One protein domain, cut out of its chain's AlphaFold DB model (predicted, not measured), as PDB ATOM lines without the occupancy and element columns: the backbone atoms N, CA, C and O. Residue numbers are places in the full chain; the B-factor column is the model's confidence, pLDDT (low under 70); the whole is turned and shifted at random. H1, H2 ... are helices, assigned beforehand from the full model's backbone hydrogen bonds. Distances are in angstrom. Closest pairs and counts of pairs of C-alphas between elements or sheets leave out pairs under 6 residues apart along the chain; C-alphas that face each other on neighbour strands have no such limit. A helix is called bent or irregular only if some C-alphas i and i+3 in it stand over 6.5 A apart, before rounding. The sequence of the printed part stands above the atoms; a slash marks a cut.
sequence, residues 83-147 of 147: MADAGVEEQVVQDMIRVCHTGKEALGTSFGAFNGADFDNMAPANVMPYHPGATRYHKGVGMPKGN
ATOM      1  N   MET A  83      10.590  54.708  50.474       90.56
ATOM      2  CA  MET A  83      11.840  55.087  49.823       90.56
ATOM      3  C   MET A  83      12.976  54.222  50.360       90.56
ATOM      4  O   MET A  83      13.014  53.901  51.548       90.56
ATOM      5  N   ALA A  84      13.903  53.867  49.479       92.25
ATOM      6  CA  ALA A  84      15.123  53.152  49.816       92.25
ATOM      7  C   ALA A  84      16.323  53.896  49.228       92.25
ATOM      8  O   ALA A  84      16.198  54.571  48.205       92.25
ATOM      9  N   ASP A  85      17.475  53.762  49.880       95.19
ATOM     10  CA  ASP A  85      18.739  54.234  49.324       95.19
ATOM     11  C   ASP A  85      19.113  53.429  48.066       95.19
ATOM     12  O   ASP A  85      18.781  52.247  47.950       95.19
ATOM     13  N   ALA A  86      19.799  54.070  47.119       93.81
ATOM     14  CA  ALA A  86      20.174  53.446  45.850       93.81
ATOM     15  C   ALA A  86      21.225  52.331  45.999       93.81
ATOM     16  O   ALA A  86      21.374  51.514  45.093       93.81
ATOM     17  N   GLY A  87      21.970  52.309  47.109       96.44
ATOM     18  CA  GLY A  87      22.969  51.293  47.425       96.44
ATOM     19  C   GLY A  87      22.417  50.080  48.173       96.44
ATOM     20  O   GLY A  87      23.186  49.166  48.479       96.44
ATOM     21  N   VAL A  88      21.117  50.044  48.490       97.62
ATOM     22  CA  VAL A  88      20.503  48.857  49.101       97.62
ATOM     23  C   VAL A  88      20.571  47.693  48.113       97.62
ATOM     24  O   VAL A  88      20.320  47.838  46.921       97.62
ATOM     25  N   GLU A  89      20.902  46.505  48.610       98.00
ATOM     26  CA  GLU A  89      20.959  45.311  47.773       98.00
ATOM     27  C   GLU A  89      19.616  45.062  47.064       98.00
ATOM     28  O   GLU A  89      18.544  45.075  47.679       98.00
ATOM     29  N   GLU A  90      19.664  44.775  45.760       97.25
ATOM     30  CA  GLU A  90      18.462  44.526  44.961       97.25
ATOM     31  C   GLU A  90      17.576  43.423  45.539       97.25
ATOM     32  O   GLU A  90      16.352  43.515  45.430       97.25
ATOM     33  N   GLN A  91      18.173  42.375  46.111       97.56
ATOM     34  CA  GLN A  91      17.441  41.246  46.677       97.56
ATOM     35  C   GLN A  91      16.641  41.663  47.915       97.56
ATOM     36  O   GLN A  91      15.466  41.321  48.017       97.56
ATOM     37  N   VAL A  92      17.220  42.489  48.790       97.56
ATOM     38  CA  VAL A  92      16.527  43.041  49.966       97.56
ATOM     39  C   VAL A  92      15.308  43.859  49.542       97.56
ATOM     40  O   VAL A  92      14.226  43.711  50.113       97.56
ATOM     41  N   VAL A  93      15.448  44.685  48.501       97.00
ATOM     42  CA  VAL A  93      14.325  45.469  47.966       97.00
ATOM     43  C   VAL A  93      13.249  44.564  47.359       97.00
ATOM     44  O   VAL A  93      12.063  44.772  47.610       97.00
ATOM     45  N   GLN A  94      13.639  43.532  46.605       96.62
ATOM     46  CA  GLN A  94      12.701  42.546  46.050       96.62
ATOM     47  C   GLN A  94      11.934  41.810  47.154       96.62
ATOM     48  O   GLN A  94      10.716  41.664  47.064       96.62
ATOM     49  N   ASP A  95      12.627  41.370  48.204       96.94
ATOM     50  CA  ASP A  95      12.020  40.643  49.314       96.94
ATOM     51  C   ASP A  95      11.038  41.519  50.094       96.94
ATOM     52  O   ASP A  95       9.936  41.064  50.400       96.94
ATOM     53  N   MET A  96      11.388  42.785  50.339       95.31
ATOM     54  CA  MET A  96      10.485  43.756  50.962       95.31
ATOM     55  C   MET A  96       9.204  43.938  50.138       95.31
ATOM     56  O   MET A  96       8.098  43.823  50.668       95.31
ATOM     57  N   ILE A  97       9.334  44.164  48.827       94.50
ATOM     58  CA  ILE A  97       8.171  44.348  47.947       94.50
ATOM     59  C   ILE A  97       7.334  43.072  47.888       94.50
ATOM     60  O   ILE A  97       6.110  43.150  47.928       94.50
ATOM     61  N   ARG A  98       7.962  41.890  47.864       95.19
ATOM     62  CA  ARG A  98       7.251  40.607  47.912       95.19
ATOM     63  C   ARG A  98       6.429  40.457  49.186       95.19
ATOM     64  O   ARG A  98       5.286  40.006  49.108       95.19
ATOM     65  N   VAL A  99       6.994  40.810  50.341       94.12
ATOM     66  CA  VAL A  99       6.276  40.766  51.623       94.12
ATOM     67  C   VAL A  99       5.056  41.682  51.577       94.12
ATOM     68  O   VAL A  99       3.975  41.258  51.973       94.12
ATOM     69  N   CYS A 100       5.188  42.888  51.019       91.94
ATOM     70  CA  CYS A 100       4.051  43.788  50.830       91.94
ATOM     71  C   CYS A 100       2.999  43.205  49.874       91.94
ATOM     72  O   CYS A 100       1.830  43.113  50.234       91.94
ATOM     73  N   HIS A 101       3.424  42.756  48.691       92.50
ATOM     74  CA  HIS A 101       2.553  42.226  47.640       92.50
ATOM     75  C   HIS A 101       1.716  41.032  48.118       92.50
ATOM     76  O   HIS A 101       0.520  40.949  47.859       92.50
ATOM     77  N   THR A 102       2.350  40.105  48.838       93.38
ATOM     78  CA  THR A 102       1.734  38.828  49.235       93.38
ATOM     79  C   THR A 102       1.116  38.861  50.634       93.38
ATOM     80  O   THR A 102       0.305  38.003  50.970       93.38
ATOM     81  N   GLY A 103       1.470  39.851  51.458       93.75
ATOM     82  CA  GLY A 103       1.137  39.915  52.882       93.75
ATOM     83  C   GLY A 103      -0.104  40.734  53.237       93.75
ATOM     84  O   GLY A 103      -0.218  41.158  54.387       93.75
ATOM     85  N   LYS A 104      -1.026  40.983  52.294       90.56
ATOM     86  CA  LYS A 104      -2.175  41.895  52.477       90.56
ATOM     87  C   LYS A 104      -2.952  41.662  53.777       90.56
ATOM     88  O   LYS A 104      -3.217  42.616  54.501       90.56
ATOM     89  N   GLU A 105      -3.308  40.417  54.086       93.38
ATOM     90  CA  GLU A 105      -4.099  40.083  55.280       93.38
ATOM     91  C   GLU A 105      -3.331  40.364  56.583       93.38
ATOM     92  O   GLU A 105      -3.856  40.988  57.508       93.38
ATOM     93  N   ALA A 106      -2.056  39.968  56.635       95.81
ATOM     94  CA  ALA A 106      -1.196  40.211  57.789       95.81
ATOM     95  C   ALA A 106      -0.948  41.714  58.005       95.81
ATOM     96  O   ALA A 106      -0.974  42.194  59.139       95.81
ATOM     97  N   LEU A 107      -0.768  42.475  56.920       93.69
ATOM     98  CA  LEU A 107      -0.643  43.932  56.967       93.69
ATOM     99  C   LEU A 107      -1.949  44.602  57.405       93.69
ATOM    100  O   LEU A 107      -1.929  45.467  58.274       93.69
ATOM    101  N   GLY A 108      -3.092  44.171  56.876       93.19
ATOM    102  CA  GLY A 108      -4.403  44.670  57.292       93.19
ATOM    103  C   GLY A 108      -4.702  44.410  58.770       93.19
ATOM    104  O   GLY A 108      -5.315  45.250  59.430       93.19
ATOM    105  N   THR A 109      -4.229  43.282  59.304       94.88
ATOM    106  CA  THR A 109      -4.355  42.933  60.727       94.88
ATOM    107  C   THR A 109      -3.443  43.785  61.608       94.88
ATOM    108  O   THR A 109      -3.853  44.198  62.692       94.88
ATOM    109  N   SER A 110      -2.215  44.069  61.163       94.25
ATOM    110  CA  SER A 110      -1.273  44.885  61.938       94.25
ATOM    111  C   SER A 110      -1.675  46.359  61.966       94.25
ATOM    112  O   SER A 110      -1.599  47.005  63.011       94.25
ATOM    113  N   PHE A 111      -2.144  46.887  60.835       90.00
ATOM    114  CA  PHE A 111      -2.627  48.251  60.716       90.00
ATOM    115  C   PHE A 111      -3.748  48.338  59.677       90.00
ATOM    116  O   PHE A 111      -3.526  48.248  58.469       90.00
ATOM    117  N   GLY A 112      -4.972  48.580  60.158       87.94
ATOM    118  CA  GLY A 112      -6.195  48.496  59.356       87.94
ATOM    119  C   GLY A 112      -6.231  49.364  58.094       87.94
ATOM    120  O   GLY A 112      -6.966  49.035  57.165       87.94
ATOM    121  N   ALA A 113      -5.425  50.429  58.011       84.31
ATOM    122  CA  ALA A 113      -5.340  51.260  56.810       84.31
ATOM    123  C   ALA A 113      -4.761  50.506  55.598       84.31
ATOM    124  O   ALA A 113      -5.116  50.831  54.464       84.31
ATOM    125  N   PHE A 114      -3.943  49.465  55.810       90.12
ATOM    126  CA  PHE A 114      -3.420  48.633  54.721       90.12
ATOM    127  C   PHE A 114      -4.514  47.857  53.979       90.12
ATOM    128  O   PHE A 114      -4.323  47.515  52.815       90.12
ATOM    129  N   ASN A 115      -5.697  47.665  54.576       88.81
ATOM    130  CA  ASN A 115      -6.848  47.105  53.855       88.81
ATOM    131  C   ASN A 115      -7.294  47.988  52.681       88.81
ATOM    132  O   ASN A 115      -7.950  47.510  51.759       88.81
ATOM    133  N   GLY A 116      -6.948  49.278  52.715       84.94
ATOM    134  CA  GLY A 116      -7.233  50.227  51.650       84.94
ATOM    135  C   GLY A 116      -6.185  50.286  50.540       84.94
ATOM    136  O   GLY A 116      -6.438  51.012  49.579       84.94
ATOM    137  N   ALA A 117      -5.051  49.591  50.675       86.88
ATOM    138  CA  ALA A 117      -3.959  49.618  49.708       86.88
ATOM    139  C   ALA A 117      -4.235  48.714  48.496       86.88
ATOM    140  O   ALA A 117      -4.874  47.664  48.613       86.88
ATOM    141  N   ASP A 118      -3.713  49.128  47.344       88.06
ATOM    142  CA  ASP A 118      -3.729  48.357  46.103       88.06
ATOM    143  C   ASP A 118      -2.354  47.708  45.894       88.06
ATOM    144  O   ASP A 118      -1.420  48.319  45.375       88.06
ATOM    145  N   PHE A 119      -2.215  46.472  46.378       88.81
ATOM    146  CA  PHE A 119      -0.964  45.716  46.288       88.81
ATOM    147  C   PHE A 119      -0.698  45.151  44.884       88.81
ATOM    148  O   PHE A 119       0.421  44.714  44.625       88.81
ATOM    149  N   ASP A 120      -1.672  45.223  43.973       87.94
ATOM    150  CA  ASP A 120      -1.516  44.812  42.574       87.94
ATOM    151  C   ASP A 120      -1.040  45.983  41.688       87.94
ATOM    152  O   ASP A 120      -0.579  45.776  40.564       87.94
ATOM    153  N   ASN A 121      -1.082  47.215  42.210       87.94
ATOM    154  CA  ASN A 121      -0.676  48.442  41.524       87.94
ATOM    155  C   ASN A 121       0.334  49.270  42.345       87.94
ATOM    156  O   ASN A 121       0.137  50.451  42.631       87.94
ATOM    157  N   MET A 122       1.447  48.645  42.741       88.75
ATOM    158  CA  MET A 122       2.470  49.277  43.593       88.75
ATOM    159  C   MET A 122       3.529  50.093  42.832       88.75
ATOM    160  O   MET A 122       4.460  50.601  43.456       88.75
ATOM    161  N   ALA A 123       3.423  50.212  41.506       89.19
ATOM    162  CA  ALA A 123       4.400  50.912  40.669       89.19
ATOM    163  C   ALA A 123       3.771  52.059  39.847       89.19
ATOM    164  O   ALA A 123       3.882  52.057  38.619       89.19
ATOM    165  N   PRO A 124       3.111  53.052  40.478       87.44
ATOM    166  CA  PRO A 124       2.527  54.186  39.760       87.44
ATOM    167  C   PRO A 124       3.587  55.043  39.046       87.44
ATOM    168  O   PRO A 124       4.790  54.932  39.293       87.44
ATOM    169  N   ALA A 125       3.145  55.938  38.164       85.69
ATOM    170  CA  ALA A 125       4.035  56.911  37.539       85.69
ATOM    171  C   ALA A 125       4.695  57.769  38.627       85.69
ATOM    172  O   ALA A 125       4.022  58.268  39.531       85.69
ATOM    173  N   ASN A 126       6.018  57.904  38.572       84.69
ATOM    174  CA  ASN A 126       6.773  58.633  39.583       84.69
ATOM    175  C   ASN A 126       7.974  59.330  38.942       84.69
ATOM    176  O   ASN A 126       8.671  58.751  38.111       84.69
ATOM    177  N   VAL A 127       8.220  60.570  39.365       84.69
ATOM    178  CA  VAL A 127       9.397  61.356  38.972       84.69
ATOM    179  C   VAL A 127      10.678  60.812  39.600       84.69
ATOM    180  O   VAL A 127      11.756  60.945  39.026       84.69
ATOM    181  N   MET A 128      10.570  60.184  40.775       87.38
ATOM    182  CA  MET A 128      11.690  59.518  41.423       87.38
ATOM    183  C   MET A 128      11.960  58.182  40.714       87.38
ATOM    184  O   MET A 128      11.028  57.389  40.539       87.38
ATOM    185  N   PRO A 129      13.214  57.882  40.333       90.62
ATOM    186  CA  PRO A 129      13.538  56.603  39.727       90.62
ATOM    187  C   PRO A 129      13.271  55.458  40.706       90.62
ATOM    188  O   PRO A 129      13.613  55.518  41.887       90.62
ATOM    189  N   TYR A 130      12.689  54.380  40.189       92.69
ATOM    190  CA  TYR A 130      12.531  53.146  40.946       92.69
ATOM    191  C   TYR A 130      13.880  52.466  41.164       92.69
ATOM    192  O   TYR A 130      14.709  52.397  40.256       92.69
ATOM    193  N   HIS A 131      14.049  51.875  42.345       95.88
ATOM    194  CA  HIS A 131      15.196  51.026  42.644       95.88
ATOM    195  C   HIS A 131      15.308  49.867  41.624       95.88
ATOM    196  O   HIS A 131      14.270  49.313  41.229       95.88
ATOM    197  N   PRO A 132      16.517  49.437  41.208       94.81
ATOM    198  CA  PRO A 132      16.684  48.326  40.262       94.81
ATOM    199  C   PRO A 132      15.986  47.039  40.720       94.81
ATOM    200  O   PRO A 132      15.219  46.441  39.963       94.81
ATOM    201  N   GLY A 133      16.136  46.692  42.005       95.81
ATOM    202  CA  GLY A 133      15.425  45.568  42.625       95.81
ATOM    203  C   GLY A 133      13.896  45.687  42.551       95.81
ATOM    204  O   GLY A 133      13.219  44.707  42.244       95.81
ATOM    205  N   ALA A 134      13.340  46.891  42.735       94.69
ATOM    206  CA  ALA A 134      11.902  47.120  42.593       94.69
ATOM    207  C   ALA A 134      11.446  46.901  41.148       94.69
ATOM    208  O   ALA A 134      10.530  46.124  40.884       94.69
ATOM    209  N   THR A 135      12.157  47.507  40.196       93.69
ATOM    210  CA  THR A 135      11.882  47.353  38.761       93.69
ATOM    211  C   THR A 135      11.909  45.882  38.339       93.69
ATOM    212  O   THR A 135      11.029  45.429  37.603       93.69
ATOM    213  N   ARG A 136      12.890  45.117  38.832       94.81
ATOM    214  CA  ARG A 136      13.016  43.682  38.561       94.81
ATOM    215  C   ARG A 136      11.843  42.886  39.130       94.81
ATOM    216  O   ARG A 136      11.298  42.051  38.410       94.81
ATOM    217  N   TYR A 137      11.434  43.166  40.370       95.38
ATOM    218  CA  TYR A 137      10.286  42.505  40.989       95.38
ATOM    219  C   TYR A 137       8.992  42.774  40.216       95.38
ATOM    220  O   TYR A 137       8.328  41.828  39.799       95.38
ATOM    221  N   HIS A 138       8.670  44.051  39.970       93.62
ATOM    222  CA  HIS A 138       7.449  44.451  39.265       93.62
ATOM    223  C   HIS A 138       7.364  43.804  37.882       93.62
ATOM    224  O   HIS A 138       6.344  43.209  37.541       93.62
ATOM    225  N   LYS A 139       8.468  43.815  37.122       93.12
ATOM    226  CA  LYS A 139       8.547  43.120  35.831       93.12
ATOM    227  C   LYS A 139       8.333  41.611  35.973       93.12
ATOM    228  O   LYS A 139       7.646  41.021  35.146       93.12
ATOM    229  N   GLY A 140       8.920  40.992  36.997       93.81
ATOM    230  CA  GLY A 140       8.828  39.552  37.238       93.81
ATOM    231  C   GLY A 140       7.407  39.063  37.523       93.81
ATOM    232  O   GLY A 140       7.057  37.965  37.103       93.81
ATOM    233  N   VAL A 141       6.583  39.882  38.182       93.38
ATOM    234  CA  VAL A 141       5.178  39.553  38.488       93.38
ATOM    235  C   VAL A 141       4.181  40.139  37.479       93.38
ATOM    236  O   VAL A 141       2.977  40.010  37.667       93.38
ATOM    237  N   GLY A 142       4.663  40.783  36.410       90.88
ATOM    238  CA  GLY A 142       3.808  41.404  35.393       90.88
ATOM    239  C   GLY A 142       3.053  42.648  35.875       90.88
ATOM    240  O   GLY A 142       2.034  43.002  35.289       90.88
ATOM    241  N   MET A 143       3.534  43.312  36.928       89.69
ATOM    242  CA  MET A 143       2.897  44.503  37.487       89.69
ATOM    243  C   MET A 143       3.079  45.700  36.542       89.69
ATOM    244  O   MET A 143       4.216  45.986  36.143       89.69
ATOM    245  N   PRO A 144       1.996  46.412  36.179       81.88
ATOM    246  CA  PRO A 144       2.094  47.580  35.318       81.88
ATOM    247  C   PRO A 144       2.901  48.673  36.021       81.88
ATOM    248  O   PRO A 144       2.661  48.995  37.181       81.88
ATOM    249  N   LYS A 145       3.868  49.246  35.301       79.06
ATOM    250  CA  LYS A 145       4.583  50.445  35.736       79.06
ATOM    251  C   LYS A 145       3.919  51.651  35.084       79.06
ATOM    252  O   LYS A 145       3.755  51.660  33.866       79.06
ATOM    253  N   GLY A 146       3.537  52.646  35.877       69.50
ATOM    254  CA  GLY A 146       3.037  53.908  35.342       69.50
ATOM    255  C   GLY A 146       4.121  54.624  34.533       69.50
ATOM    256  O   GLY A 146       5.294  54.609  34.918       69.50
ATOM    257  N   ASN A 147       3.711  55.190  33.397       55.38
ATOM    258  CA  ASN A 147       4.571  55.932  32.471       55.38
ATOM    259  C   ASN A 147       4.922  57.318  33.003       55.38
ATOM    260  O   ASN A 147       3.999  57.985  33.520       55.38
TER     261      ASN A 147
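This is residues 83 to 147 of the 147 residues of an uncharacterized protein of Roseicyclus mahoneyensis (UniProt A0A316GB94). What shape do these atoms make? One longer helix, H1, is packed by H4 at a steep tilt, and two short helices, H2 and H3, fold against each other as a small head just past the end of H1. From that head a long stretch with no named element, residues 117 to 131, runs back to H4. What is it made of, and how large is it? The printed part has 65 residues, with four named helices in the order H1, H2, H3, H4 and no named strand, and its class is all helix. It is compact, with a radius of gyration of the C-alphas of 12.1 A, and its C-alphas span 31 by 25 by 20 A along the three main axes.

Where is the longest helix? H1 is residues 90 to 102, from C-alpha 90 at (18.462, 44.526, 44.961) to C-alpha 102 at (1.734, 38.828, 49.235), and its first and last C-alphas are 18.2 A apart. Where are the two helices that come next in the chain? H2 is residues 104 to 110, 10.0 A from first to last C-alpha. H3 is residues 112 to 116, five residues and 8.0 A from first to last C-alpha. Where does the last helix end? H4 is residues 132 to 140, 12.2 A from first to last C-alpha, and it ends with C-alpha 140 at (8.828, 39.552, 37.238). None of the four helices is bent or irregular.

What touches H1? H1 and H4 touch, with 14 pairs of C-alphas within 8 A, and the closest are those of Glu 90 and Gly 133, 4.0 A apart. Their lines stand at a steep tilt of 46 degrees and they run the same way, with their centres 9.3 A apart. How does H2 stand to its neighbours along the chain? H1 and H2 are close but not clearly touching, the closest C-alphas being those of Cys 100 and Leu 107 at 7.7 A, and their lines are about perpendicular at 86 degrees. H2 and H3 touch, with 7 pairs of C-alphas within 8 A, and the closest are those of Gly 108 and Phe 114, 4.8 A apart. Which helices stay apart? H1 and H3 are apart, as are H2 and H4, and H3 and H4. What do the backbone N and O atoms show? In H1, H2 and H4 every O i to N i+4 pair is within hydrogen-bond range. In H3 the count is 0 of 1, while 2 of its 2 O i to N i+3 pairs are within range.

How far does the printed part reach? The two C-alphas farthest apart are those of Thr 109 and Asn 147, at 32.4 A, while those of Met 83 and Asn 147, the first and last printed, are 18.8 A apart. Is the printed part whole, and how are its helices linked? The printed part has no cut, and Asn 147 is the chain's last residue. The links from H1 to H2 and from H2 to H3 are tight, with 1 residue each, and the link from H3 to H4 is long, with 15 residues, whose C-alphas lie 5 to 16 A from the mean of all C-alphas. How sure is the model? The mean pLDDT of the printed part is 91.0, and the residues under 70 are 146 to 147. The mean is 95 in H1, 94 in H2, 87 in H3 and 94 in H4.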